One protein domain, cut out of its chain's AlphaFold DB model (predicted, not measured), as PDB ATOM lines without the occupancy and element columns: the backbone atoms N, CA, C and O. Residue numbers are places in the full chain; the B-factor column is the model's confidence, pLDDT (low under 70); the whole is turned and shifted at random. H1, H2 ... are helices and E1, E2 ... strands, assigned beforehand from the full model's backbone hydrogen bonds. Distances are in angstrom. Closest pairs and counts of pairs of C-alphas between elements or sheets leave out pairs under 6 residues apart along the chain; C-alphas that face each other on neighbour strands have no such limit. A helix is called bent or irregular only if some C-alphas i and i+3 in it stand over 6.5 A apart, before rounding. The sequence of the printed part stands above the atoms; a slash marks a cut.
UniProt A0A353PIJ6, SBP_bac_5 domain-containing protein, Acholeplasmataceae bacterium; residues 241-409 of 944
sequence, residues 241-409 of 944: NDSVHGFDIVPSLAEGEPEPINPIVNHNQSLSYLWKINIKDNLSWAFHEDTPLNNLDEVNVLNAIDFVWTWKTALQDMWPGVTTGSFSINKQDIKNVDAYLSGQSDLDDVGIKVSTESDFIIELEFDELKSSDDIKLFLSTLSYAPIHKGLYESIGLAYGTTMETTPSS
ATOM      1  N   ASN A 241     -23.040 -29.643   0.066       83.69
ATOM      2  CA  ASN A 241     -23.276 -30.560   1.181       83.69
ATOM      3  C   ASN A 241     -22.096 -30.557   2.177       83.69
ATOM      4  O   ASN A 241     -21.077 -29.900   1.955       83.69
ATOM      5  N   ASP A 242     -22.208 -31.303   3.282       82.31
ATOM      6  CA  ASP A 242     -21.187 -31.341   4.350       82.31
ATOM      7  C   ASP A 242     -19.796 -31.823   3.881       82.31
ATOM      8  O   ASP A 242     -18.786 -31.467   4.495       82.31
ATOM      9  N   SER A 243     -19.707 -32.618   2.805       73.12
ATOM     10  CA  SER A 243     -18.411 -33.006   2.225       73.12
ATOM     11  C   SER A 243     -17.793 -31.893   1.376       73.12
ATOM     12  O   SER A 243     -16.639 -32.002   0.984       73.12
ATOM     13  N   VAL A 244     -18.563 -30.847   1.066       73.62
ATOM     14  CA  VAL A 244     -18.366 -29.806   0.048       73.62
ATOM     15  C   VAL A 244     -18.141 -30.299  -1.378       73.62
ATOM     16  O   VAL A 244     -18.165 -29.472  -2.282       73.62
ATOM     17  N   HIS A 245     -17.964 -31.600  -1.621       71.62
ATOM     18  CA  HIS A 245     -17.739 -32.165  -2.951       71.62
ATOM     19  C   HIS A 245     -18.990 -32.082  -3.832       71.62
ATOM     20  O   HIS A 245     -18.889 -31.649  -4.987       71.62
ATOM     21  N   GLY A 246     -20.152 -32.400  -3.251       79.81
ATOM     22  CA  GLY A 246     -21.455 -32.384  -3.913       79.81
ATOM     23  C   GLY A 246     -22.411 -31.302  -3.413       79.81
ATOM     24  O   GLY A 246     -22.004 -30.373  -2.710       79.81
ATOM     25  N   PHE A 247     -23.693 -31.419  -3.770       85.75
ATOM     26  CA  PHE A 247     -24.739 -30.478  -3.363       85.75
ATOM     27  C   PHE A 247     -25.987 -31.156  -2.785       85.75
ATOM     28  O   PHE A 247     -26.394 -32.212  -3.250       85.75
ATOM     29  N   ASP A 248     -26.628 -30.485  -1.829       88.38
ATOM     30  CA  ASP A 248     -27.981 -30.782  -1.361       88.38
ATOM     31  C   ASP A 248     -28.978 -29.816  -2.024       88.38
ATOM     32  O   ASP A 248     -28.661 -28.642  -2.263       88.38
ATOM     33  N   ILE A 249     -30.207 -30.274  -2.284       91.56
ATOM     34  CA  ILE A 249     -31.309 -29.404  -2.717       91.56
ATOM     35  C   ILE A 249     -32.185 -29.083  -1.506       91.56
ATOM     36  O   ILE A 249     -32.837 -29.966  -0.949       91.56
ATOM     37  N   VAL A 250     -32.208 -27.810  -1.105       93.56
ATOM     38  CA  VAL A 250     -32.858 -27.336   0.129       93.56
ATOM     39  C   VAL A 250     -33.921 -26.262  -0.152       93.56
ATOM     40  O   VAL A 250     -33.834 -25.570  -1.171       93.56
ATOM     41  N   PRO A 251     -34.916 -26.061   0.735       96.44
ATOM     42  CA  PRO A 251     -35.922 -25.007   0.579       96.44
ATOM     43  C   PRO A 251     -35.323 -23.591   0.490       96.44
ATOM     44  O   PRO A 251     -34.436 -23.221   1.265       96.44
ATOM     45  N   SER A 252     -35.848 -22.782  -0.434       95.56
ATOM     46  CA  SER A 252     -35.477 -21.377  -0.677       95.56
ATOM     47  C   SER A 252     -36.686 -20.462  -0.457       95.56
ATOM     48  O   SER A 252     -36.866 -19.943   0.648       95.56
ATOM     49  N   LEU A 253     -37.575 -20.314  -1.445       97.12
ATOM     50  CA  LEU A 253     -38.873 -19.649  -1.269       97.12
ATOM     51  C   LEU A 253     -39.939 -20.605  -0.686       97.12
ATOM     52  O   LEU A 253     -40.868 -20.156  -0.012       97.12
ATOM     53  N   ALA A 254     -39.773 -21.921  -0.860       98.06
ATOM     54  CA  ALA A 254     -40.566 -22.928  -0.156       98.06
ATOM     55  C   ALA A 254     -40.328 -22.884   1.368       98.06
ATOM     56  O   ALA A 254     -39.237 -22.546   1.838       98.06
ATOM     57  N   GLU A 255     -41.351 -23.232   2.150       97.31
ATOM     58  CA  GLU A 255     -41.277 -23.339   3.615       97.31
ATOM     59  C   GLU A 255     -40.537 -24.611   4.063       97.31
ATOM     60  O   GLU A 255     -39.814 -24.583   5.060       97.31
ATOM     61  N   GLY A 256     -40.664 -25.702   3.301       96.81
ATOM     62  CA  GLY A 256     -40.091 -27.008   3.619       96.81
ATOM     63  C   GLY A 256     -40.041 -27.956   2.417       96.81
ATOM     64  O   GLY A 256     -40.182 -27.536   1.267       96.81
ATOM     65  N   GLU A 257     -39.832 -29.240   2.701       96.31
ATOM     66  CA  GLU A 257     -39.935 -30.324   1.714       96.31
ATOM     67  C   GLU A 257     -41.324 -30.342   1.045       96.31
ATOM     68  O   GLU A 257     -42.309 -29.952   1.683       96.31
ATOM     69  N   PRO A 258     -41.435 -30.796  -0.215       97.00
ATOM     70  CA  PRO A 258     -42.731 -31.006  -0.842       97.00
ATOM     71  C   PRO A 258     -43.462 -32.176  -0.154       97.00
ATOM     72  O   PRO A 258     -42.851 -33.154   0.278       97.00
ATOM     73  N   GLU A 259     -44.785 -32.078  -0.026       96.31
ATOM     74  CA  GLU A 259     -45.616 -33.047   0.698       96.31
ATOM     75  C   GLU A 259     -46.428 -33.918  -0.282       96.31
ATOM     76  O   GLU A 259     -47.256 -33.381  -1.024       96.31
ATOM     77  N   PRO A 260     -46.260 -35.255  -0.294       95.00
ATOM     78  CA  PRO A 260     -47.008 -36.121  -1.200       95.00
ATOM     79  C   PRO A 260     -48.441 -36.364  -0.708       95.00
ATOM     80  O   PRO A 260     -48.674 -36.699   0.459       95.00
ATOM     81  N   ILE A 261     -49.417 -36.282  -1.614       90.94
ATOM     82  CA  ILE A 261     -50.815 -36.648  -1.354       90.94
ATOM     83  C   ILE A 261     -51.065 -38.090  -1.818       90.94
ATOM     84  O   ILE A 261     -51.022 -38.377  -3.006       90.94
ATOM     85  N   ASN A 262     -51.436 -38.978  -0.889       87.81
ATOM     86  CA  ASN A 262     -51.634 -40.421  -1.129       87.81
ATOM     87  C   ASN A 262     -50.364 -41.156  -1.636       87.81
ATOM     88  O   ASN A 262     -50.439 -41.837  -2.659       87.81
ATOM     89  N   PRO A 263     -49.216 -41.056  -0.935       87.88
ATOM     90  CA  PRO A 263     -47.966 -41.651  -1.396       87.88
ATOM     91  C   PRO A 263     -48.020 -43.178  -1.526       87.88
ATOM     92  O   PRO A 263     -48.606 -43.876  -0.691       87.88
ATOM     93  N   ILE A 264     -47.309 -43.677  -2.533       80.88
ATOM     94  CA  ILE A 264     -46.903 -45.072  -2.706       80.88
ATOM     95  C   ILE A 264     -45.456 -45.188  -2.207       80.88
ATOM     96  O   ILE A 264     -44.662 -44.270  -2.401       80.88
ATOM     97  N   VAL A 265     -45.106 -46.284  -1.532       76.56
ATOM     98  CA  VAL A 265     -43.736 -46.513  -1.040       76.56
ATOM     99  C   VAL A 265     -43.077 -47.602  -1.874       76.56
ATOM    100  O   VAL A 265     -43.618 -48.703  -1.947       76.56
ATOM    101  N   ASN A 266     -41.922 -47.294  -2.462       64.69
ATOM    102  CA  ASN A 266     -41.070 -48.214  -3.221       64.69
ATOM    103  C   ASN A 266     -39.608 -48.004  -2.776       64.69
ATOM    104  O   ASN A 266     -39.221 -46.858  -2.571       64.69
ATOM    105  N   HIS A 267     -38.821 -49.063  -2.542       63.16
ATOM    106  CA  HIS A 267     -37.414 -48.993  -2.093       63.16
ATOM    107  C   HIS A 267     -37.127 -47.966  -0.960       63.16
ATOM    108  O   HIS A 267     -36.107 -47.281  -0.933       63.16
ATOM    109  N   ASN A 268     -38.042 -47.840   0.014       66.38
ATOM    110  CA  ASN A 268     -38.052 -46.821   1.088       66.38
ATOM    111  C   ASN A 268     -38.222 -45.347   0.647       66.38
ATOM    112  O   ASN A 268     -38.293 -44.466   1.509       66.38
ATOM    113  N   GLN A 269     -38.359 -45.058  -0.645       72.75
ATOM    114  CA  GLN A 269     -38.757 -43.753  -1.170       72.75
ATOM    115  C   GLN A 269     -40.288 -43.602  -1.171       72.75
ATOM    116  O   GLN A 269     -41.032 -44.572  -1.309       72.75
ATOM    117  N   SER A 270     -40.772 -42.369  -0.997       81.25
ATOM    118  CA  SER A 270     -42.197 -42.027  -1.130       81.25
ATOM    119  C   SER A 270     -42.443 -41.354  -2.477       81.25
ATOM    120  O   SER A 270     -41.946 -40.254  -2.718       81.25
ATOM    121  N   LEU A 271     -43.225 -42.020  -3.321       85.19
ATOM    122  CA  LEU A 271     -43.615 -41.589  -4.658       85.19
ATOM    123  C   LEU A 271     -45.070 -41.111  -4.653       85.19
ATOM    124  O   LEU A 271     -45.892 -41.624  -3.890       85.19
ATOM    125  N   SER A 272     -45.417 -40.147  -5.503       90.88
ATOM    126  CA  SER A 272     -46.794 -39.662  -5.631       90.88
ATOM    127  C   SER A 272     -47.060 -39.021  -6.992       90.88
ATOM    128  O   SER A 272     -46.188 -38.357  -7.550       90.88
ATOM    129  N   TYR A 273     -48.297 -39.161  -7.476       91.69
ATOM    130  CA  TYR A 273     -48.833 -38.390  -8.604       91.69
ATOM    131  C   TYR A 273     -49.262 -36.972  -8.194       91.69
ATOM    132  O   TYR A 273     -49.420 -36.110  -9.048       91.69
ATOM    133  N   LEU A 274     -49.515 -36.720  -6.902       96.25
ATOM    134  CA  LEU A 274     -49.984 -35.428  -6.389       96.25
ATOM    135  C   LEU A 274     -49.069 -34.901  -5.279       96.25
ATOM    136  O   LEU A 274     -48.759 -35.625  -4.326       96.25
ATOM    137  N   TRP A 275     -48.709 -33.622  -5.355       97.94
ATOM    138  CA  TRP A 275     -47.777 -32.967  -4.437       97.94
ATOM    139  C   TRP A 275     -48.278 -31.589  -3.997       97.94
ATOM    140  O   TRP A 275     -48.768 -30.808  -4.814       97.94
ATOM    141  N   LYS A 276     -48.118 -31.271  -2.707       97.81
ATOM    142  CA  LYS A 276     -48.272 -29.917  -2.156       97.81
ATOM    143  C   LYS A 276     -46.907 -29.281  -1.936       97.81
ATOM    144  O   LYS A 276     -46.020 -29.902  -1.356       97.81
ATOM    145  N   ILE A 277     -46.762 -28.020  -2.328       98.44
ATOM    146  CA  ILE A 277     -45.577 -27.212  -2.046       98.44
ATOM    147  C   ILE A 277     -46.018 -25.996  -1.234       98.44
ATOM    148  O   ILE A 277     -46.690 -25.099  -1.751       98.44
ATOM    149  N   ASN A 278     -45.652 -25.986   0.049       98.12
ATOM    150  CA  ASN A 278     -45.894 -24.867   0.959       98.12
ATOM    151  C   ASN A 278     -44.870 -23.751   0.692       98.12
ATOM    152  O   ASN A 278     -43.661 -23.986   0.711       98.12
ATOM    153  N   ILE A 279     -45.348 -22.529   0.465       97.56
ATOM    154  CA  ILE A 279     -44.541 -21.321   0.262       97.56
ATOM    155  C   ILE A 279     -44.510 -20.521   1.564       97.56
ATOM    156  O   ILE A 279     -45.523 -20.406   2.251       97.56
ATOM    157  N   LYS A 280     -43.360 -19.918   1.885       96.88
ATOM    158  CA  LYS A 280     -43.214 -19.044   3.058       96.88
ATOM    159  C   LYS A 280     -44.238 -17.894   3.029       96.88
ATOM    160  O   LYS A 280     -44.343 -17.167   2.043       96.88
ATOM    161  N   ASP A 281     -44.948 -17.687   4.138       91.00
ATOM    162  CA  ASP A 281     -46.041 -16.703   4.253       91.00
ATOM    163  C   ASP A 281     -45.581 -15.231   4.329       91.00
ATOM    164  O   ASP A 281     -46.394 -14.303   4.301       91.00
ATOM    165  N   ASN A 282     -44.268 -15.010   4.422       90.50
ATOM    166  CA  ASN A 282     -43.637 -13.717   4.669       90.50
ATOM    167  C   ASN A 282     -42.812 -13.176   3.489       90.50
ATOM    168  O   ASN A 282     -42.077 -12.200   3.666       90.50
ATOM    169  N   LEU A 283     -42.889 -13.808   2.315       95.06
ATOM    170  CA  LEU A 283     -42.126 -13.398   1.136       95.06
ATOM    171  C   LEU A 283     -42.615 -12.061   0.584       95.06
ATOM    172  O   LEU A 283     -43.788 -11.693   0.703       95.06
ATOM    173  N   SER A 284     -41.710 -11.313  -0.048       93.50
ATOM    174  CA  SER A 284     -42.096 -10.097  -0.753       93.50
ATOM    175  C   SER A 284     -41.243  -9.787  -1.974       93.50
ATOM    176  O   SER A 284     -40.017  -9.891  -1.930       93.50
ATOM    177  N   TRP A 285     -41.907  -9.318  -3.030       94.56
ATOM    178  CA  TRP A 285     -41.274  -8.755  -4.218       94.56
ATOM    179  C   TRP A 285     -40.367  -7.570  -3.861       94.56
ATOM    180  O   TRP A 285     -40.667  -6.762  -2.973       94.56
ATOM    181  N   ALA A 286     -39.247  -7.455  -4.570       93.88
ATOM    182  CA  ALA A 286     -38.372  -6.291  -4.533       93.88
ATOM    183  C   ALA A 286     -38.437  -5.519  -5.853       93.88
ATOM    184  O   ALA A 286     -38.588  -6.098  -6.925       93.88
ATOM    185  N   PHE A 287     -38.298  -4.200  -5.775       92.00
ATOM    186  CA  PHE A 287     -38.446  -3.297  -6.914       92.00
ATOM    187  C   PHE A 287     -37.281  -2.314  -6.984       92.00
ATOM    188  O   PHE A 287     -36.694  -1.963  -5.955       92.00
ATOM    189  N   HIS A 288     -36.981  -1.829  -8.188       90.94
ATOM    190  CA  HIS A 288     -36.130  -0.657  -8.345       90.94
ATOM    191  C   HIS A 288     -36.833   0.584  -7.760       90.94
ATOM    192  O   HIS A 288     -38.061   0.665  -7.750       90.94
ATOM    193  N   GLU A 289     -36.076   1.573  -7.271       86.06
ATOM    194  CA  GLU A 289     -36.667   2.733  -6.580       86.06
ATOM    195  C   GLU A 289     -37.544   3.612  -7.490       86.06
ATOM    196  O   GLU A 289     -38.492   4.240  -7.017       86.06
ATOM    197  N   ASP A 290     -37.280   3.583  -8.799       88.56
ATOM    198  CA  ASP A 290     -38.059   4.277  -9.831       88.56
ATOM    199  C   ASP A 290     -39.245   3.456 -10.393       88.56
ATOM    200  O   ASP A 290     -39.955   3.930 -11.285       88.56
ATOM    201  N   THR A 291     -39.509   2.237  -9.896       87.69
ATOM    202  CA  THR A 291     -40.639   1.421 -10.377       87.69
ATOM    203  C   THR A 291     -41.993   2.111 -10.101       87.69
ATOM    204  O   THR A 291     -42.287   2.496  -8.965       87.69
ATOM    205  N   PRO A 292     -42.889   2.247 -11.102       81.81
ATOM    206  CA  PRO A 292     -44.158   2.964 -10.956       81.81
ATOM    207  C   PRO A 292     -45.263   2.130 -10.271       81.81
ATOM    208  O   PRO A 292     -46.261   1.765 -10.888       81.81
ATOM    209  N   LEU A 293     -45.148   1.904  -8.959       83.00
ATOM    210  CA  LEU A 293     -46.048   1.039  -8.166       83.00
ATOM    211  C   LEU A 293     -47.490   1.563  -7.949       83.00
ATOM    212  O   LEU A 293     -48.324   0.875  -7.369       83.00
ATOM    213  N   ASN A 294     -47.815   2.784  -8.385       74.69
ATOM    214  CA  ASN A 294     -49.014   3.524  -7.944       74.69
ATOM    215  C   ASN A 294     -50.383   2.957  -8.392       74.69
ATOM    216  O   ASN A 294     -51.407   3.503  -7.983       74.69
ATOM    217  N   ASN A 295     -50.412   1.928  -9.246       68.19
ATOM    218  CA  ASN A 295     -51.635   1.341  -9.817       68.19
ATOM    219  C   ASN A 295     -51.747  -0.177  -9.578       68.19
ATOM    220  O   ASN A 295     -52.513  -0.838 -10.274       68.19
ATOM    221  N   LEU A 296     -50.956  -0.731  -8.657       72.88
ATOM    222  CA  LEU A 296     -50.912  -2.165  -8.372       72.88
ATOM    223  C   LEU A 296     -51.654  -2.462  -7.058       72.88
ATOM    224  O   LEU A 296     -51.472  -1.750  -6.068       72.88
ATOM    225  N   ASP A 297     -52.483  -3.505  -7.051       62.97
ATOM    226  CA  ASP A 297     -53.094  -4.055  -5.835       62.97
ATOM    227  C   ASP A 297     -52.150  -5.107  -5.219       62.97
ATOM    228  O   ASP A 297     -51.472  -5.828  -5.943       62.97
ATOM    229  N   GLU A 298     -52.054  -5.145  -3.883       65.62
ATOM    230  CA  GLU A 298     -51.203  -6.059  -3.078       65.62
ATOM    231  C   GLU A 298     -49.716  -6.193  -3.488       65.62
ATOM    232  O   GLU A 298     -49.037  -7.117  -3.054       65.62
ATOM    233  N   VAL A 299     -49.205  -5.182  -4.202       70.06
ATOM    234  CA  VAL A 299     -47.852  -4.909  -4.753       70.06
ATOM    235  C   VAL A 299     -46.650  -5.707  -4.234       70.06
ATOM    236  O   VAL A 299     -45.714  -5.951  -4.979       70.06
ATOM    237  N   ASN A 300     -46.593  -6.027  -2.947       79.50
ATOM    238  CA  ASN A 300     -45.403  -6.611  -2.347       79.50
ATOM    239  C   ASN A 300     -45.526  -8.111  -2.085       79.50
ATOM    240  O   ASN A 300     -44.488  -8.723  -1.899       79.50
ATOM    241  N   VAL A 301     -46.718  -8.710  -2.020       91.44
ATOM    242  CA  VAL A 301     -46.857 -10.125  -1.625       91.44
ATOM    243  C   VAL A 301     -46.384 -11.035  -2.756       91.44
ATOM    244  O   VAL A 301     -46.817 -10.863  -3.888       91.44
ATOM    245  N   LEU A 302     -45.521 -12.003  -2.439       94.62
ATOM    246  CA  LEU A 302     -45.127 -13.086  -3.344       94.62
ATOM    247  C   LEU A 302     -45.674 -14.400  -2.775       94.62
ATOM    248  O   LEU A 302     -45.342 -14.765  -1.647       94.62
ATOM    249  N   ASN A 303     -46.547 -15.085  -3.514       95.38
ATOM    250  CA  ASN A 303     -47.252 -16.285  -3.044       95.38
ATOM    251  C   ASN A 303     -47.566 -17.263  -4.199       95.38
ATOM    252  O   ASN A 303     -47.109 -17.065  -5.324       95.38
ATOM    253  N   ALA A 304     -48.344 -18.323  -3.941       97.19
ATOM    254  CA  ALA A 304     -48.611 -19.380  -4.924       97.19
ATOM    255  C   ALA A 304     -49.382 -18.882  -6.156       97.19
ATOM    256  O   ALA A 304     -49.263 -19.479  -7.227       97.19
ATOM    257  N   ILE A 305     -50.128 -17.777  -6.031       95.75
ATOM    258  CA  ILE A 305     -50.856 -17.166  -7.146       95.75
ATOM    259  C   ILE A 305     -49.877 -16.682  -8.216       95.75
ATOM    260  O   ILE A 305     -50.135 -16.939  -9.387       95.75
ATOM    261  N   ASP A 306     -48.761 -16.040  -7.850       96.00
ATOM    262  CA  ASP A 306     -47.767 -15.569  -8.827       96.00
ATOM    263  C   ASP A 306     -47.143 -16.743  -9.596       96.00
ATOM    264  O   ASP A 306     -47.102 -16.707 -10.824       96.00
ATOM    265  N   PHE A 307     -46.715 -17.808  -8.906       97.38
ATOM    266  CA  PHE A 307     -46.140 -19.006  -9.539       97.38
ATOM    267  C   PHE A 307     -47.131 -19.686 -10.494       97.38
ATOM    268  O   PHE A 307     -46.853 -19.822 -11.684       97.38
ATOM    269  N   VAL A 308     -48.318 -20.053 -10.000       97.88
ATOM    270  CA  VAL A 308     -49.336 -20.769 -10.787       97.88
ATOM    271  C   VAL A 308     -49.837 -19.924 -11.955       97.88
ATOM    272  O   VAL A 308     -49.998 -20.442 -13.059       97.88
ATOM    273  N   TRP A 309     -50.042 -18.619 -11.749       96.56
ATOM    274  CA  TRP A 309     -50.393 -17.703 -12.833       96.56
ATOM    275  C   TRP A 309     -49.263 -17.589 -13.862       96.56
ATOM    276  O   TRP A 309     -49.550 -17.595 -15.055       96.56
ATOM    277  N   THR A 310     -47.998 -17.542 -13.432       96.06
ATOM    278  CA  THR A 310     -46.838 -17.489 -14.338       96.06
ATOM    279  C   THR A 310     -46.792 -18.725 -15.226       96.06
ATOM    280  O   THR A 310     -46.744 -18.586 -16.444       96.06
ATOM    281  N   TRP A 311     -46.863 -19.924 -14.646       96.81
ATOM    282  CA  TRP A 311     -46.744 -21.177 -15.397       96.81
ATOM    283  C   TRP A 311     -47.949 -21.406 -16.325       96.81
ATOM    284  O   TRP A 311     -47.766 -21.784 -17.481       96.81
ATOM    285  N   LYS A 312     -49.175 -21.086 -15.877       96.38
ATOM    286  CA  LYS A 312     -50.366 -21.124 -16.743       96.38
ATOM    287  C   LYS A 312     -50.323 -20.086 -17.865       96.38
ATOM    288  O   LYS A 312     -50.706 -20.409 -18.982       96.38
ATOM    289  N   THR A 313     -49.844 -18.868 -17.603       95.06
ATOM    290  CA  THR A 313     -49.702 -17.835 -18.648       95.06
ATOM    291  C   THR A 313     -48.609 -18.217 -19.642       95.06
ATOM    292  O   THR A 313     -48.805 -18.055 -20.839       95.06
ATOM    293  N   ALA A 314     -47.501 -18.801 -19.171       93.06
ATOM    294  CA  ALA A 314     -46.437 -19.314 -20.024       93.06
ATOM    295  C   ALA A 314     -46.953 -20.370 -21.005       93.06
ATOM    296  O   ALA A 314     -46.705 -20.240 -22.202       93.06
ATOM    297  N   LEU A 315     -47.706 -21.360 -20.504       93.56
ATOM    298  CA  LEU A 315     -48.401 -22.366 -21.314       93.56
ATOM    299  C   LEU A 315     -49.366 -21.716 -22.315       93.56
ATOM    300  O   LEU A 315     -49.291 -21.996 -23.506       93.56
ATOM    301  N   GLN A 316     -50.239 -20.821 -21.846       94.25
ATOM    302  CA  GLN A 316     -51.276 -20.190 -22.669       94.25
ATOM    303  C   GLN A 316     -50.714 -19.345 -23.822       94.25
ATOM    304  O   GLN A 316     -51.249 -19.359 -24.929       94.25
ATOM    305  N   ASP A 317     -49.650 -18.592 -23.554       90.38
ATOM    306  CA  ASP A 317     -49.005 -17.697 -24.515       90.38
ATOM    307  C   ASP A 317     -47.838 -18.387 -25.266       90.38
ATOM    308  O   ASP A 317     -47.127 -17.725 -26.027       90.38
ATOM    309  N   MET A 318     -47.616 -19.692 -25.046       87.75
ATOM    310  CA  MET A 318     -46.533 -20.500 -25.628       87.75
ATOM    311  C   MET A 318     -45.144 -19.851 -25.508       87.75
ATOM    312  O   MET A 318     -44.375 -19.754 -26.471       87.75
ATOM    313  N   TRP A 319     -44.805 -19.377 -24.306       89.69
ATOM    314  CA  TRP A 319     -43.500 -18.765 -24.046       89.69
ATOM    315  C   TRP A 319     -42.359 -19.782 -24.248       89.69
ATOM    316  O   TRP A 319     -42.501 -20.932 -23.834       89.69
ATOM    317  N   PRO A 320     -41.191 -19.387 -24.798       86.25
ATOM    318  CA  PRO A 320     -40.079 -20.307 -25.072       86.25
ATOM    319  C   PRO A 320     -39.666 -21.223 -23.907       86.25
ATOM    320  O   PRO A 320     -39.281 -22.369 -24.141       86.25
ATOM    321  N   GLY A 321     -39.767 -20.758 -22.654       84.12
ATOM    322  CA  GLY A 321     -39.479 -21.569 -21.460       84.12
ATOM    323  C   GLY A 321     -40.398 -22.788 -21.245       84.12
ATOM    324  O   GLY A 321     -40.037 -23.686 -20.492       84.12
ATOM    325  N   VAL A 322     -41.554 -22.860 -21.919       88.44
ATOM    326  CA  VAL A 322     -42.479 -24.010 -21.856       88.44
ATOM    327  C   VAL A 322     -41.899 -25.259 -22.512       88.44
ATOM    328  O   VAL A 322     -42.203 -26.352 -22.045       88.44
ATOM    329  N   THR A 323     -41.077 -25.096 -23.557       83.06
ATOM    330  CA  THR A 323     -40.574 -26.188 -24.416       83.06
ATOM    331  C   THR A 323     -39.044 -26.291 -24.485       83.06
ATOM    332  O   THR A 323     -38.486 -27.292 -24.952       83.06
ATOM    333  N   THR A 324     -38.333 -25.257 -24.025       81.69
ATOM    334  CA  THR A 324     -36.877 -25.130 -24.182       81.69
ATOM    335  C   THR A 324     -36.117 -25.526 -22.916       81.69
ATOM    336  O   THR A 324     -36.405 -25.038 -21.828       81.69
ATOM    337  N   GLY A 325     -35.086 -26.364 -23.068       75.31
ATOM    338  CA  GLY A 325     -34.303 -26.925 -21.956       75.31
ATOM    339  C   GLY A 325     -34.884 -28.238 -21.416       75.31
ATOM    340  O   GLY A 325     -35.975 -28.649 -21.818       75.31
ATOM    341  N   SER A 326     -34.145 -28.925 -20.541       76.38
ATOM    342  CA  SER A 326     -34.556 -30.229 -19.981       76.38
ATOM    343  C   SER A 326     -35.599 -30.110 -18.865       76.38
ATOM    344  O   SER A 326     -36.423 -30.997 -18.713       76.38
ATOM    345  N   PHE A 327     -35.610 -28.985 -18.142       84.12
ATOM    346  CA  PHE A 327     -36.566 -28.691 -17.063       84.12
ATOM    347  C   PHE A 327     -37.783 -27.873 -17.533       84.12
ATOM    348  O   PHE A 327     -38.406 -27.160 -16.751       84.12
ATOM    349  N   SER A 328     -38.090 -27.903 -18.831       87.94
ATOM    350  CA  SER A 328     -39.246 -27.201 -19.399       87.94
ATOM    351  C   SER A 328     -40.562 -27.868 -18.979       87.94
ATOM    352  O   SER A 328     -40.578 -29.066 -18.687       87.94
ATOM    353  N   ILE A 329     -41.653 -27.090 -18.906       90.94
ATOM    354  CA  ILE A 329     -42.951 -27.554 -18.369       90.94
ATOM    355  C   ILE A 329     -43.434 -28.820 -19.093       90.94
ATOM    356  O   ILE A 329     -43.897 -29.752 -18.440       90.94
ATOM    357  N   ASN A 330     -43.271 -28.890 -20.418       88.25
ATOM    358  CA  ASN A 330     -43.696 -30.033 -21.234       88.25
ATOM    359  C   ASN A 330     -42.779 -31.276 -21.146       88.25
ATOM    360  O   ASN A 330     -42.870 -32.154 -21.994       88.25
ATOM    361  N   LYS A 331     -41.853 -31.329 -20.180       87.62
ATOM    362  CA  LYS A 331     -40.934 -32.467 -19.955       87.62
ATOM    363  C   LYS A 331     -40.886 -32.933 -18.501       87.62
ATOM    364  O   LYS A 331     -39.951 -33.627 -18.121       87.62
ATOM    365  N   GLN A 332     -41.802 -32.446 -17.661       90.50
ATOM    366  CA  GLN A 332     -41.896 -32.855 -16.251       90.50
ATOM    367  C   GLN A 332     -43.122 -33.738 -15.986       90.50
ATOM    368  O   GLN A 332     -43.469 -33.945 -14.826       90.50
ATOM    369  N   ASP A 333     -43.811 -34.187 -17.042       90.81
ATOM    370  CA  ASP A 333     -44.962 -35.103 -16.983       90.81
ATOM    371  C   ASP A 333     -46.107 -34.568 -16.109       90.81
ATOM    372  O   ASP A 333     -46.815 -35.300 -15.415       90.81
ATOM    373  N   ILE A 334     -46.257 -33.237 -16.113       95.94
ATOM    374  CA  ILE A 334     -47.338 -32.532 -15.429       95.94
ATOM    375  C   ILE A 334     -48.634 -32.812 -16.178       95.94
ATOM    376  O   ILE A 334     -48.747 -32.590 -17.385       95.94
ATOM    377  N   LYS A 335     -49.638 -33.237 -15.419       94.44
ATOM    378  CA  LYS A 335     -50.874 -33.786 -15.948       94.44
ATOM    379  C   LYS A 335     -51.575 -32.871 -16.939       94.44
ATOM    380  O   LYS A 335     -51.787 -31.688 -16.655       94.44
ATOM    381  N   ASN A 336     -52.011 -33.457 -18.051       89.94
ATOM    382  CA  ASN A 336     -52.715 -32.786 -19.146       89.94
ATOM    383  C   ASN A 336     -51.920 -31.644 -19.821       89.94
ATOM    384  O   ASN A 336     -52.527 -30.854 -20.544       89.94
ATOM    385  N   VAL A 337     -50.598 -31.510 -19.632       91.75
ATOM    386  CA  VAL A 337     -49.823 -30.504 -20.387       91.75
ATOM    387  C   VAL A 337     -49.842 -30.823 -21.881       91.75
ATOM    388  O   VAL A 337     -50.234 -29.960 -22.662       91.75
ATOM    389  N   ASP A 338     -49.534 -32.052 -22.291       84.44
ATOM    390  CA  ASP A 338     -49.534 -32.408 -23.718       84.44
ATOM    391  C   ASP A 338     -50.949 -32.445 -24.313       84.44
ATOM    392  O   ASP A 338     -51.161 -32.005 -25.444       84.44
ATOM    393  N   ALA A 339     -51.950 -32.848 -23.523       77.44
ATOM    394  CA  ALA A 339     -53.361 -32.732 -23.892       77.44
ATOM    395  C   ALA A 339     -53.789 -31.263 -24.092       77.44
ATOM    396  O   ALA A 339     -54.557 -30.953 -25.000       77.44
ATOM    397  N   TYR A 340     -53.263 -30.322 -23.299       84.50
ATOM    398  CA  TYR A 340     -53.508 -28.893 -23.499       84.50
ATOM    399  C   TYR A 340     -52.791 -28.361 -24.748       84.50
ATOM    400  O   TYR A 340     -53.405 -27.677 -25.566       84.50
ATOM    401  N   LEU A 341     -51.512 -28.709 -24.930       82.19
ATOM    402  CA  LEU A 341     -50.695 -28.274 -26.070       82.19
ATOM    403  C   LEU A 341     -51.208 -28.810 -27.419       82.19
ATOM    404  O   LEU A 341     -51.048 -28.141 -28.439       82.19
ATOM    405  N   SER A 342     -51.863 -29.973 -27.421       78.62
ATOM    406  CA  SER A 342     -52.550 -30.567 -28.581       78.62
ATOM    407  C   SER A 342     -54.016 -30.128 -28.743       78.62
ATOM    408  O   SER A 342     -54.684 -30.550 -29.686       78.62
ATOM    409  N   GLY A 343     -54.540 -29.274 -27.854       78.62
ATOM    410  CA  GLY A 343     -55.915 -28.761 -27.918       78.62
ATOM    411  C   GLY A 343     -57.007 -29.752 -27.486       78.62
ATOM    412  O   GLY A 343     -58.186 -29.510 -27.747       78.62
ATOM    413  N   GLN A 344     -56.633 -30.850 -26.827       72.50
ATOM    414  CA  GLN A 344     -57.523 -31.913 -26.347       72.50
ATOM    415  C   GLN A 344     -58.127 -31.633 -24.953       72.50
ATOM    416  O   GLN A 344     -59.172 -32.196 -24.620       72.50
ATOM    417  N   SER A 345     -57.521 -30.756 -24.142       81.38
ATOM    418  CA  SER A 345     -58.026 -30.351 -22.813       81.38
ATOM    419  C   SER A 345     -57.968 -28.837 -22.572       81.38
ATOM    420  O   SER A 345     -57.178 -28.136 -23.200       81.38
ATOM    421  N   ASP A 346     -58.752 -28.325 -21.616       90.06
ATOM    422  CA  ASP A 346     -58.712 -26.911 -21.215       90.06
ATOM    423  C   ASP A 346     -57.522 -26.611 -20.274       90.06
ATOM    424  O   ASP A 346     -57.083 -27.455 -19.491       90.06
ATOM    425  N   LEU A 347     -57.036 -25.359 -20.259       92.38
ATOM    426  CA  LEU A 347     -55.940 -24.906 -19.372       92.38
ATOM    427  C   LEU A 347     -56.248 -25.094 -17.870       92.38
ATOM    428  O   LEU A 347     -55.342 -25.131 -17.034       92.38
ATOM    429  N   ASP A 348     -57.527 -25.187 -17.500       94.31
ATOM    430  CA  ASP A 348     -57.950 -25.434 -16.120       94.31
ATOM    431  C   ASP A 348     -57.886 -26.906 -15.693       94.31
ATOM    432  O   ASP A 348     -57.808 -27.173 -14.487       94.31
ATOM    433  N   ASP A 349     -57.802 -27.833 -16.650       92.19
ATOM    434  CA  ASP A 349     -57.593 -29.259 -16.393       92.19
ATOM    435  C   ASP A 349     -56.111 -29.611 -16.176       92.19
ATOM    436  O   ASP A 349     -55.820 -30.644 -15.569       92.19
ATOM    437  N   VAL A 350     -55.180 -28.740 -16.591       96.38
ATOM    438  CA  VAL A 350     -53.733 -28.888 -16.353       96.38
ATOM    439  C   VAL A 350     -53.429 -29.025 -14.856       96.38
ATOM    440  O   VAL A 350     -53.993 -28.316 -14.013       96.38
ATOM    441  N   GLY A 351     -52.501 -29.924 -14.522       97.25
ATOM    442  CA  GLY A 351     -52.064 -30.293 -13.172       97.25
ATOM    443  C   GLY A 351     -51.324 -29.212 -12.370       97.25
ATOM    444  O   GLY A 351     -50.482 -29.553 -11.552       97.25
ATOM    445  N   ILE A 352     -51.607 -27.922 -12.585       98.12
ATOM    446  CA  ILE A 352     -50.962 -26.782 -11.911       98.12
ATOM    447  C   ILE A 352     -52.031 -25.905 -11.255       98.12
ATOM    448  O   ILE A 352     -52.780 -25.205 -11.946       98.12
ATOM    449  N   LYS A 353     -52.133 -25.932  -9.919       97.50
ATOM    450  CA  LYS A 353     -53.227 -25.279  -9.177       97.50
ATOM    451  C   LYS A 353     -52.716 -24.549  -7.929       97.50
ATOM    452  O   LYS A 353     -51.751 -24.964  -7.296       97.50
ATOM    453  N   VAL A 354     -53.384 -23.454  -7.561       97.88
ATOM    454  CA  VAL A 354     -53.303 -22.902  -6.196       97.88
ATOM    455  C   VAL A 354     -54.271 -23.712  -5.343       97.88
ATOM    456  O   VAL A 354     -55.412 -23.926  -5.760       97.88
ATOM    457  N   SER A 355     -53.839 -24.165  -4.168       95.81
ATOM    458  CA  SER A 355     -54.694 -24.963  -3.290       95.81
ATOM    459  C   SER A 355     -55.925 -24.182  -2.838       95.81
ATOM    460  O   SER A 355     -55.858 -23.004  -2.486       95.81
ATOM    461  N   THR A 356     -57.055 -24.878  -2.722       93.81
ATOM    462  CA  THR A 356     -58.269 -24.307  -2.109       93.81
ATOM    463  C   THR A 356     -58.135 -24.051  -0.599       93.81
ATOM    464  O   THR A 356     -59.020 -23.436  -0.002       93.81
ATOM    465  N   GLU A 357     -57.049 -24.518   0.027       93.31
ATOM    466  CA  GLU A 357     -56.765 -24.334   1.453       93.31
ATOM    467  C   GLU A 357     -56.073 -22.995   1.767       93.31
ATOM    468  O   GLU A 357     -56.311 -22.435   2.840       93.31
ATOM    469  N   SER A 358     -55.217 -22.488   0.868       95.38
ATOM    470  CA  SER A 358     -54.388 -21.293   1.089       95.38
ATOM    471  C   SER A 358     -53.728 -20.789  -0.201       95.38
ATOM    472  O   SER A 358     -53.172 -21.581  -0.960       95.38
ATOM    473  N   ASP A 359     -53.648 -19.464  -0.363       94.94
ATOM    474  CA  ASP A 359     -52.916 -18.786  -1.453       94.94
ATOM    475  C   ASP A 359     -51.377 -18.943  -1.362       94.94
ATOM    476  O   ASP A 359     -50.640 -18.396  -2.182       94.94
ATOM    477  N   PHE A 360     -50.875 -19.682  -0.367       96.94
ATOM    478  CA  PHE A 360     -49.459 -20.024  -0.171       96.94
ATOM    479  C   PHE A 360     -49.141 -21.503  -0.444       96.94
ATOM    480  O   PHE A 360     -48.043 -21.953  -0.133       96.94
ATOM    481  N   ILE A 361     -50.074 -22.273  -1.012       98.25
ATOM    482  CA  ILE A 361     -49.854 -23.689  -1.337       98.25
ATOM    483  C   ILE A 361     -50.052 -23.896  -2.838       98.25
ATOM    484  O   ILE A 361     -51.124 -23.607  -3.374       98.25
ATOM    485  N   ILE A 362     -49.026 -24.421  -3.504       98.62
ATOM    486  CA  ILE A 362     -49.127 -24.946  -4.871       98.62
ATOM    487  C   ILE A 362     -49.517 -26.422  -4.785       98.62
ATOM    488  O   ILE A 362     -48.961 -27.164  -3.976       98.62
ATOM    489  N   GLU A 363     -50.444 -26.845  -5.635       98.31
ATOM    490  CA  GLU A 363     -50.767 -28.245  -5.901       98.31
ATOM    491  C   GLU A 363     -50.298 -28.600  -7.318       98.31
ATOM    492  O   GLU A 363     -50.688 -27.941  -8.290       98.31
ATOM    493  N   LEU A 364     -49.449 -29.627  -7.415       98.38
ATOM    494  CA  LEU A 364     -48.995 -30.222  -8.670       98.38
ATOM    495  C   LEU A 364     -49.551 -31.642  -8.814       98.38
ATOM    496  O   LEU A 364     -49.539 -32.415  -7.853       98.38
ATOM    497  N   GLU A 365     -50.032 -31.970 -10.009       97.62
ATOM    498  CA  GLU A 365     -50.524 -33.292 -10.401       97.62
ATOM    499  C   GLU A 365     -49.774 -33.755 -11.659       97.62
ATOM    500  O   GLU A 365     -49.598 -32.974 -12.593       97.62
ATOM    501  N   PHE A 366     -49.338 -35.013 -11.669       94.19
ATOM    502  CA  PHE A 366     -48.496 -35.625 -12.697       94.19
ATOM    503  C   PHE A 366     -49.185 -36.845 -13.312       94.19
ATOM    504  O   PHE A 366     -50.008 -37.489 -12.653       94.19
ATOM    505  N   ASP A 367     -48.831 -37.164 -14.554       84.81
ATOM    506  CA  ASP A 367     -49.248 -38.404 -15.218       84.81
ATOM    507  C   ASP A 367     -48.386 -39.605 -14.777       84.81
ATOM    508  O   ASP A 367     -48.863 -40.738 -14.766       84.81
ATOM    509  N   GLU A 368     -47.174 -39.350 -14.271       84.00
ATOM    510  CA  GLU A 368     -46.272 -40.351 -13.689       84.00
ATOM    511  C   GLU A 368     -46.045 -40.179 -12.176       84.00
ATOM    512  O   GLU A 368     -46.261 -39.115 -11.592       84.00
ATOM    513  N   LEU A 369     -45.545 -41.234 -11.524       82.44
ATOM    514  CA  LEU A 369     -45.088 -41.174 -10.137       82.44
ATOM    515  C   LEU A 369     -43.780 -40.385 -10.026       82.44
ATOM    516  O   LEU A 369     -42.748 -40.826 -10.519       82.44
ATOM    517  N   LYS A 370     -43.795 -39.265  -9.296       86.56
ATOM    518  CA  LYS A 370     -42.582 -38.498  -8.963       86.56
ATOM    519  C   LYS A 370     -42.187 -38.698  -7.500       86.56
ATOM    520  O   LYS A 370     -43.060 -38.919  -6.656       86.56
ATOM    521  N   SER A 371     -40.893 -38.619  -7.189       87.69
ATOM    522  CA  SER A 371     -40.357 -38.585  -5.820       87.69
ATOM    523  C   SER A 371     -40.206 -37.145  -5.305       87.69
ATOM    524  O   SER A 371     -40.233 -36.189  -6.079       87.69
ATOM    525  N   SER A 372     -39.985 -36.972  -3.996       90.38
ATOM    526  CA  SER A 372     -39.698 -35.648  -3.404       90.38
ATOM    527  C   SER A 372     -38.481 -34.972  -4.047       90.38
ATOM    528  O   SER A 372     -38.463 -33.755  -4.240       90.38
ATOM    529  N   ASP A 373     -37.463 -35.760  -4.399       87.06
ATOM    530  CA  ASP A 373     -36.217 -35.239  -4.954       87.06
ATOM    531  C   ASP A 373     -36.388 -34.786  -6.409       87.06
ATOM    532  O   ASP A 373     -35.803 -33.772  -6.786       87.06
ATOM    533  N   ASP A 374     -37.275 -35.420  -7.184       87.44
ATOM    534  CA  ASP A 374     -37.626 -34.969  -8.540       87.44
ATOM    535  C   ASP A 374     -38.360 -33.623  -8.497       87.44
ATOM    536  O   ASP A 374     -37.982 -32.683  -9.202       87.44
ATOM    537  N   ILE A 375     -39.348 -33.488  -7.595       94.38
ATOM    538  CA  ILE A 375     -40.063 -32.223  -7.362       94.38
ATOM    539  C   ILE A 375     -39.081 -31.108  -6.984       94.38
ATOM    540  O   ILE A 375     -39.130 -30.010  -7.543       94.38
ATOM    541  N   LYS A 376     -38.155 -31.377  -6.058       93.88
ATOM    542  CA  LYS A 376     -37.124 -30.411  -5.651       93.88
ATOM    543  C   LYS A 376     -36.152 -30.076  -6.780       93.88
ATOM    544  O   LYS A 376     -35.743 -28.920  -6.883       93.88
ATOM    545  N   LEU A 377     -35.775 -31.047  -7.615       89.69
ATOM    546  CA  LEU A 377     -34.799 -30.865  -8.685       89.69
ATOM    547  C   LEU A 377     -35.277 -29.826  -9.700       89.69
ATOM    548  O   LEU A 377     -34.595 -28.811  -9.868       89.69
ATOM    549  N   PHE A 378     -36.451 -30.005 -10.312       90.12
ATOM    550  CA  PHE A 378     -36.927 -29.036 -11.306       90.12
ATOM    551  C   PHE A 378     -37.349 -27.705 -10.660       90.12
ATOM    552  O   PHE A 378     -36.983 -26.646 -11.173       90.12
ATOM    553  N   LEU A 379     -37.984 -27.719  -9.478       95.50
ATOM    554  CA  LEU A 379     -38.344 -26.498  -8.733       95.50
ATOM    555  C   LEU A 379     -37.145 -25.758  -8.098       95.50
ATOM    556  O   LEU A 379     -37.326 -24.685  -7.510       95.50
ATOM    557  N   SER A 380     -35.922 -26.293  -8.218       92.06
ATOM    558  CA  SER A 380     -34.685 -25.554  -7.926       92.06
ATOM    559  C   SER A 380     -34.227 -24.656  -9.085       92.06
ATOM    560  O   SER A 380     -33.404 -23.759  -8.889       92.06
ATOM    561  N   THR A 381     -34.768 -24.858 -10.290       87.62
ATOM    562  CA  THR A 381     -34.338 -24.169 -11.515       87.62
ATOM    563  C   THR A 381     -35.116 -22.881 -11.786       87.62
ATOM    564  O   THR A 381     -36.273 -22.727 -11.385       87.62
ATOM    565  N   LEU A 382     -34.502 -21.962 -12.544       85.88
ATOM    566  CA  LEU A 382     -35.160 -20.725 -12.984       85.88
ATOM    567  C   LEU A 382     -36.390 -20.950 -13.867       85.88
ATOM    568  O   LEU A 382     -37.229 -20.054 -13.963       85.88
ATOM    569  N   SER A 383     -36.527 -22.135 -14.469       84.88
ATOM    570  CA  SER A 383     -37.691 -22.526 -15.269       84.88
ATOM    571  C   SER A 383     -39.006 -22.492 -14.496       84.88
ATOM    572  O   SER A 383     -40.058 -22.568 -15.110       84.88
ATOM    573  N   TYR A 384     -38.964 -22.352 -13.167       92.06
ATOM    574  CA  TYR A 384     -40.144 -22.250 -12.309       92.06
ATOM    575  C   TYR A 384     -40.196 -20.935 -11.523       92.06
ATOM    576  O   TYR A 384     -41.072 -20.761 -10.677       92.06
ATOM    577  N   ALA A 385     -39.312 -19.977 -11.825       92.69
ATOM    578  CA  ALA A 385     -39.320 -18.666 -11.190       92.69
ATOM    579  C   ALA A 385     -40.617 -17.887 -11.513       92.69
ATOM    580  O   ALA A 385     -41.086 -17.908 -12.662       92.69
ATOM    581  N   PRO A 386     -41.196 -17.177 -10.528       94.69
ATOM    582  CA  PRO A 386     -42.446 -16.457 -10.705       94.69
ATOM    583  C   PRO A 386     -42.218 -15.123 -11.424       94.69
ATOM    584  O   PRO A 386     -41.124 -14.554 -11.412       94.69
ATOM    585  N   ILE A 387     -43.297 -14.583 -11.981       93.44
ATOM    586  CA  ILE A 387     -43.439 -13.216 -12.481       93.44
ATOM    587  C   ILE A 387     -44.409 -12.484 -11.560       93.44
ATOM    588  O   ILE A 387     -45.409 -13.058 -11.137       93.44
ATOM    589  N   HIS A 388     -44.161 -11.201 -11.290       93.69
ATOM    590  CA  HIS A 388     -45.121 -10.389 -10.554       93.69
ATOM    591  C   HIS A 388     -46.352 -10.152 -11.436       93.69
ATOM    592  O   HIS A 388     -46.347  -9.263 -12.301       93.69
ATOM    593  N   LYS A 389     -47.447 -10.860 -11.146       91.75
ATOM    594  CA  LYS A 389     -48.682 -10.841 -11.942       91.75
ATOM    595  C   LYS A 389     -49.187  -9.431 -12.253       91.75
ATOM    596  O   LYS A 389     -49.277  -9.042 -13.415       91.75
ATOM    597  N   GLY A 390     -49.462  -8.633 -11.218       89.69
ATOM    598  CA  GLY A 390     -50.085  -7.313 -11.390       89.69
ATOM    599  C   GLY A 390     -49.253  -6.331 -12.229       89.69
ATOM    600  O   GLY A 390     -49.807  -5.570 -13.021       89.69
ATOM    601  N   LEU A 391     -47.918  -6.360 -12.104       91.06
ATOM    602  CA  LEU A 391     -47.042  -5.549 -12.942       91.06
ATOM    603  C   LEU A 391     -47.121  -6.012 -14.399       91.06
ATOM    604  O   LEU A 391     -47.353  -5.165 -15.260       91.06
ATOM    605  N   TYR A 392     -47.003  -7.317 -14.676       91.44
ATOM    606  CA  TYR A 392     -47.118  -7.847 -16.041       91.44
ATOM    607  C   TYR A 392     -48.476  -7.515 -16.672       91.44
ATOM    608  O   TYR A 392     -48.513  -6.982 -17.777       91.44
ATOM    609  N   GLU A 393     -49.589  -7.698 -15.955       90.12
ATOM    610  CA  GLU A 393     -50.927  -7.299 -16.421       90.12
ATOM    611  C   GLU A 393     -51.026  -5.790 -16.748       90.12
ATOM    612  O   GLU A 393     -51.835  -5.387 -17.585       90.12
ATOM    613  N   SER A 394     -50.184  -4.945 -16.135       88.75
ATOM    614  CA  SER A 394     -50.166  -3.492 -16.363       88.75
ATOM    615  C   SER A 394     -49.242  -3.009 -17.496       88.75
ATOM    616  O   SER A 394     -49.524  -1.960 -18.083       88.75
ATOM    617  N   ILE A 395     -48.159  -3.736 -17.819       89.75
ATOM    618  CA  ILE A 395     -47.144  -3.320 -18.819       89.75
ATOM    619  C   ILE A 395     -46.924  -4.314 -19.974       89.75
ATOM    620  O   ILE A 395     -46.296  -3.957 -20.974       89.75
ATOM    621  N   GLY A 396     -47.435  -5.541 -19.863       89.56
ATOM    622  CA  GLY A 396     -47.270  -6.628 -20.828       89.56
ATOM    623  C   GLY A 396     -45.804  -6.903 -21.170       89.56
ATOM    624  O   GLY A 396     -44.936  -6.929 -20.301       89.56
ATOM    625  N   LEU A 397     -45.517  -7.021 -22.470       87.44
ATOM    626  CA  LEU A 397     -44.192  -7.330 -23.033       87.44
ATOM    627  C   LEU A 397     -43.071  -6.321 -22.696       87.44
ATOM    628  O   LEU A 397     -41.920  -6.555 -23.056       87.44
ATOM    629  N   ALA A 398     -43.369  -5.199 -22.030       90.06
ATOM    630  CA  ALA A 398     -42.340  -4.312 -21.481       90.06
ATOM    631  C   ALA A 398     -41.707  -4.848 -20.179       90.06
ATOM    632  O   ALA A 398     -40.679  -4.326 -19.747       90.06
ATOM    633  N   TYR A 399     -42.290  -5.874 -19.552       90.88
ATOM    634  CA  TYR A 399     -41.729  -6.537 -18.375       90.88
ATOM    635  C   TYR A 399     -40.326  -7.090 -18.667       90.88
ATOM    636  O   TYR A 399     -40.088  -7.678 -19.723       90.88
ATOM    637  N   GLY A 400     -39.391  -6.880 -17.740       89.69
ATOM    638  CA  GLY A 400     -38.000  -7.317 -17.871       89.69
ATOM    639  C   GLY A 400     -37.129  -6.469 -18.810       89.69
ATOM    640  O   GLY A 400     -35.962  -6.801 -19.000       89.69
ATOM    641  N   THR A 401     -37.640  -5.396 -19.430       89.69
ATOM    642  CA  THR A 401     -36.887  -4.637 -20.461       89.69
ATOM    643  C   THR A 401     -36.087  -3.443 -19.927       89.69
ATOM    644  O   THR A 401     -35.241  -2.903 -20.638       89.69
ATOM    645  N   THR A 402     -36.339  -3.015 -18.686       90.38
ATOM    646  CA  THR A 402     -35.662  -1.891 -18.015       90.38
ATOM    647  C   THR A 402     -35.572  -2.114 -16.498       90.38
ATOM    648  O   THR A 402     -36.229  -3.000 -15.950       90.38
ATOM    649  N   MET A 403     -34.810  -1.277 -15.783       90.00
ATOM    650  CA  MET A 403     -34.716  -1.343 -14.314       90.00
ATOM    651  C   MET A 403     -36.066  -1.132 -13.612       90.00
ATOM    652  O   MET A 403     -36.391  -1.825 -12.656       90.00
ATOM    653  N   GLU A 404     -36.911  -0.245 -14.137       91.00
ATOM    654  CA  GLU A 404     -38.233   0.070 -13.588       91.00
ATOM    655  C   GLU A 404     -39.293  -0.996 -13.910       91.00
ATOM    656  O   GLU A 404     -40.395  -0.935 -13.369       91.00
ATOM    657  N   THR A 405     -38.981  -1.959 -14.785       92.25
ATOM    658  CA  THR A 405     -39.897  -3.011 -15.265       92.25
ATOM    659  C   THR A 405     -39.438  -4.430 -14.909       92.25
ATOM    660  O   THR A 405     -40.068  -5.398 -15.335       92.25
ATOM    661  N   THR A 406     -38.375  -4.559 -14.107       91.25
ATOM    662  CA  THR A 406     -37.780  -5.837 -13.680       91.25
ATOM    663  C   THR A 406     -37.851  -5.966 -12.150       91.25
ATOM    664  O   THR A 406     -36.885  -5.628 -11.460       91.25
ATOM    665  N   PRO A 407     -38.996  -6.384 -11.579       92.81
ATOM    666  CA  PRO A 407     -39.084  -6.700 -10.160       92.81
ATOM    667  C   PRO A 407     -38.349  -8.018  -9.882       92.81
ATOM    668  O   PRO A 407     -38.204  -8.858 -10.768       92.81
ATOM    669  N   SER A 408     -37.893  -8.197  -8.647       94.12
ATOM    670  CA  SER A 408     -37.102  -9.352  -8.234       94.12
ATOM    671  C   SER A 408     -37.828 -10.210  -7.205       94.12
ATOM    672  O   SER A 408     -38.311  -9.710  -6.183       94.12
ATOM    673  N   SER A 409     -37.848 -11.511  -7.487       94.50
ATOM    674  CA  SER A 409     -38.150 -12.595  -6.550       94.50
ATOM    675  C   SER A 409     -36.877 -13.271  -6.023       94.50
ATOM    676  O   SER A 409     -36.957 -14.049  -5.078       94.50
TER     677      SER A 409
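AT A GLANCE: This is residues 241 to 409 of the 944 residues of the protein "SBP_bac_5 domain-containing protein" of Acholeplasmataceae bacterium (UniProt A0A353PIJ6). A curled sheet of four strands has H1 and H3 over one face; beyond H1, H4 and the loop round Asn 294 make one end, and the hairpin E2 E3 the other. Residues 242 to 248 stick out. The 169 printed residues include, in order, E1 E2 E3 H1 H2 E4 E5 H3 H4; the sheet runs E2 E3 E5 E4, antiparallel. The class is mixed, with 68 residues, under half, in named elements; the whole is compact, radius of gyration of the C-alphas 16.9 A, spans 54 by 46 by 33 A.

HOW THE PARTS SIT: Inner strands E3, residues 269 to 278, and E5, 361 to 371, are antiparallel, N 275 and O 364 2.9 A apart. E3 bends by 99 degrees at residue 273, E5 by 126 degrees at 368. Edge strand E2, residues 264 to 266, forms a hairpin with E3, N 264 to O 271 2.8 A; edge strand E4, 352 to 354, forms one with E5, N 363 to O 353 2.8 A. H1, residues 304 to 316, is on the sheet over E4, height 8.7 A, closest C-alphas Ala 304 and Val 354, 6.0 A: two layers, a helix on one face. H3, residues 372 to 379, is on the same face, height 8.6 A. H2, residues 337 to 341, is close to but not clearly touching H1, C-alphas Leu 315 and Leu 341 7.9 A apart. E3, H1 H2, E4 form a split strand-helix-strand unit, same-way strands with E5 between, its crossover right-handed. H4, residues 389 to 398, only just touches H1, at residues 306 to 310 alone, with 3 pairs of C-alphas within 8 A, the closest Asp 306 and Lys 389, 5.7 A. E1, residues 247 to 251, pairs with no named strand. Every O i to N i+4 pair is within hydrogen-bond range in H1, H2 and H3; 4 of 6 are in H4.

IN THESE COORDINATES: E1 begins at C-alpha 247 (-24.739, -30.478, -3.363); H4 ends at C-alpha 398 (-42.340, -4.312, -21.481). E3 is 20.3 A long, E5 18.2 A, H1 18.0 A. H4 is irregular, C-alphas 394 and 397 9.7 A apart.

THE WHOLE: The C-alphas farthest apart, His 267 and Asn 294, are 54.1 A apart. The printed part has no cut; links E1 to E2, E3 to H1 and H1 to H2 are long. Residues 266 to 268, 295 and 297 to 298 have pLDDT under 70.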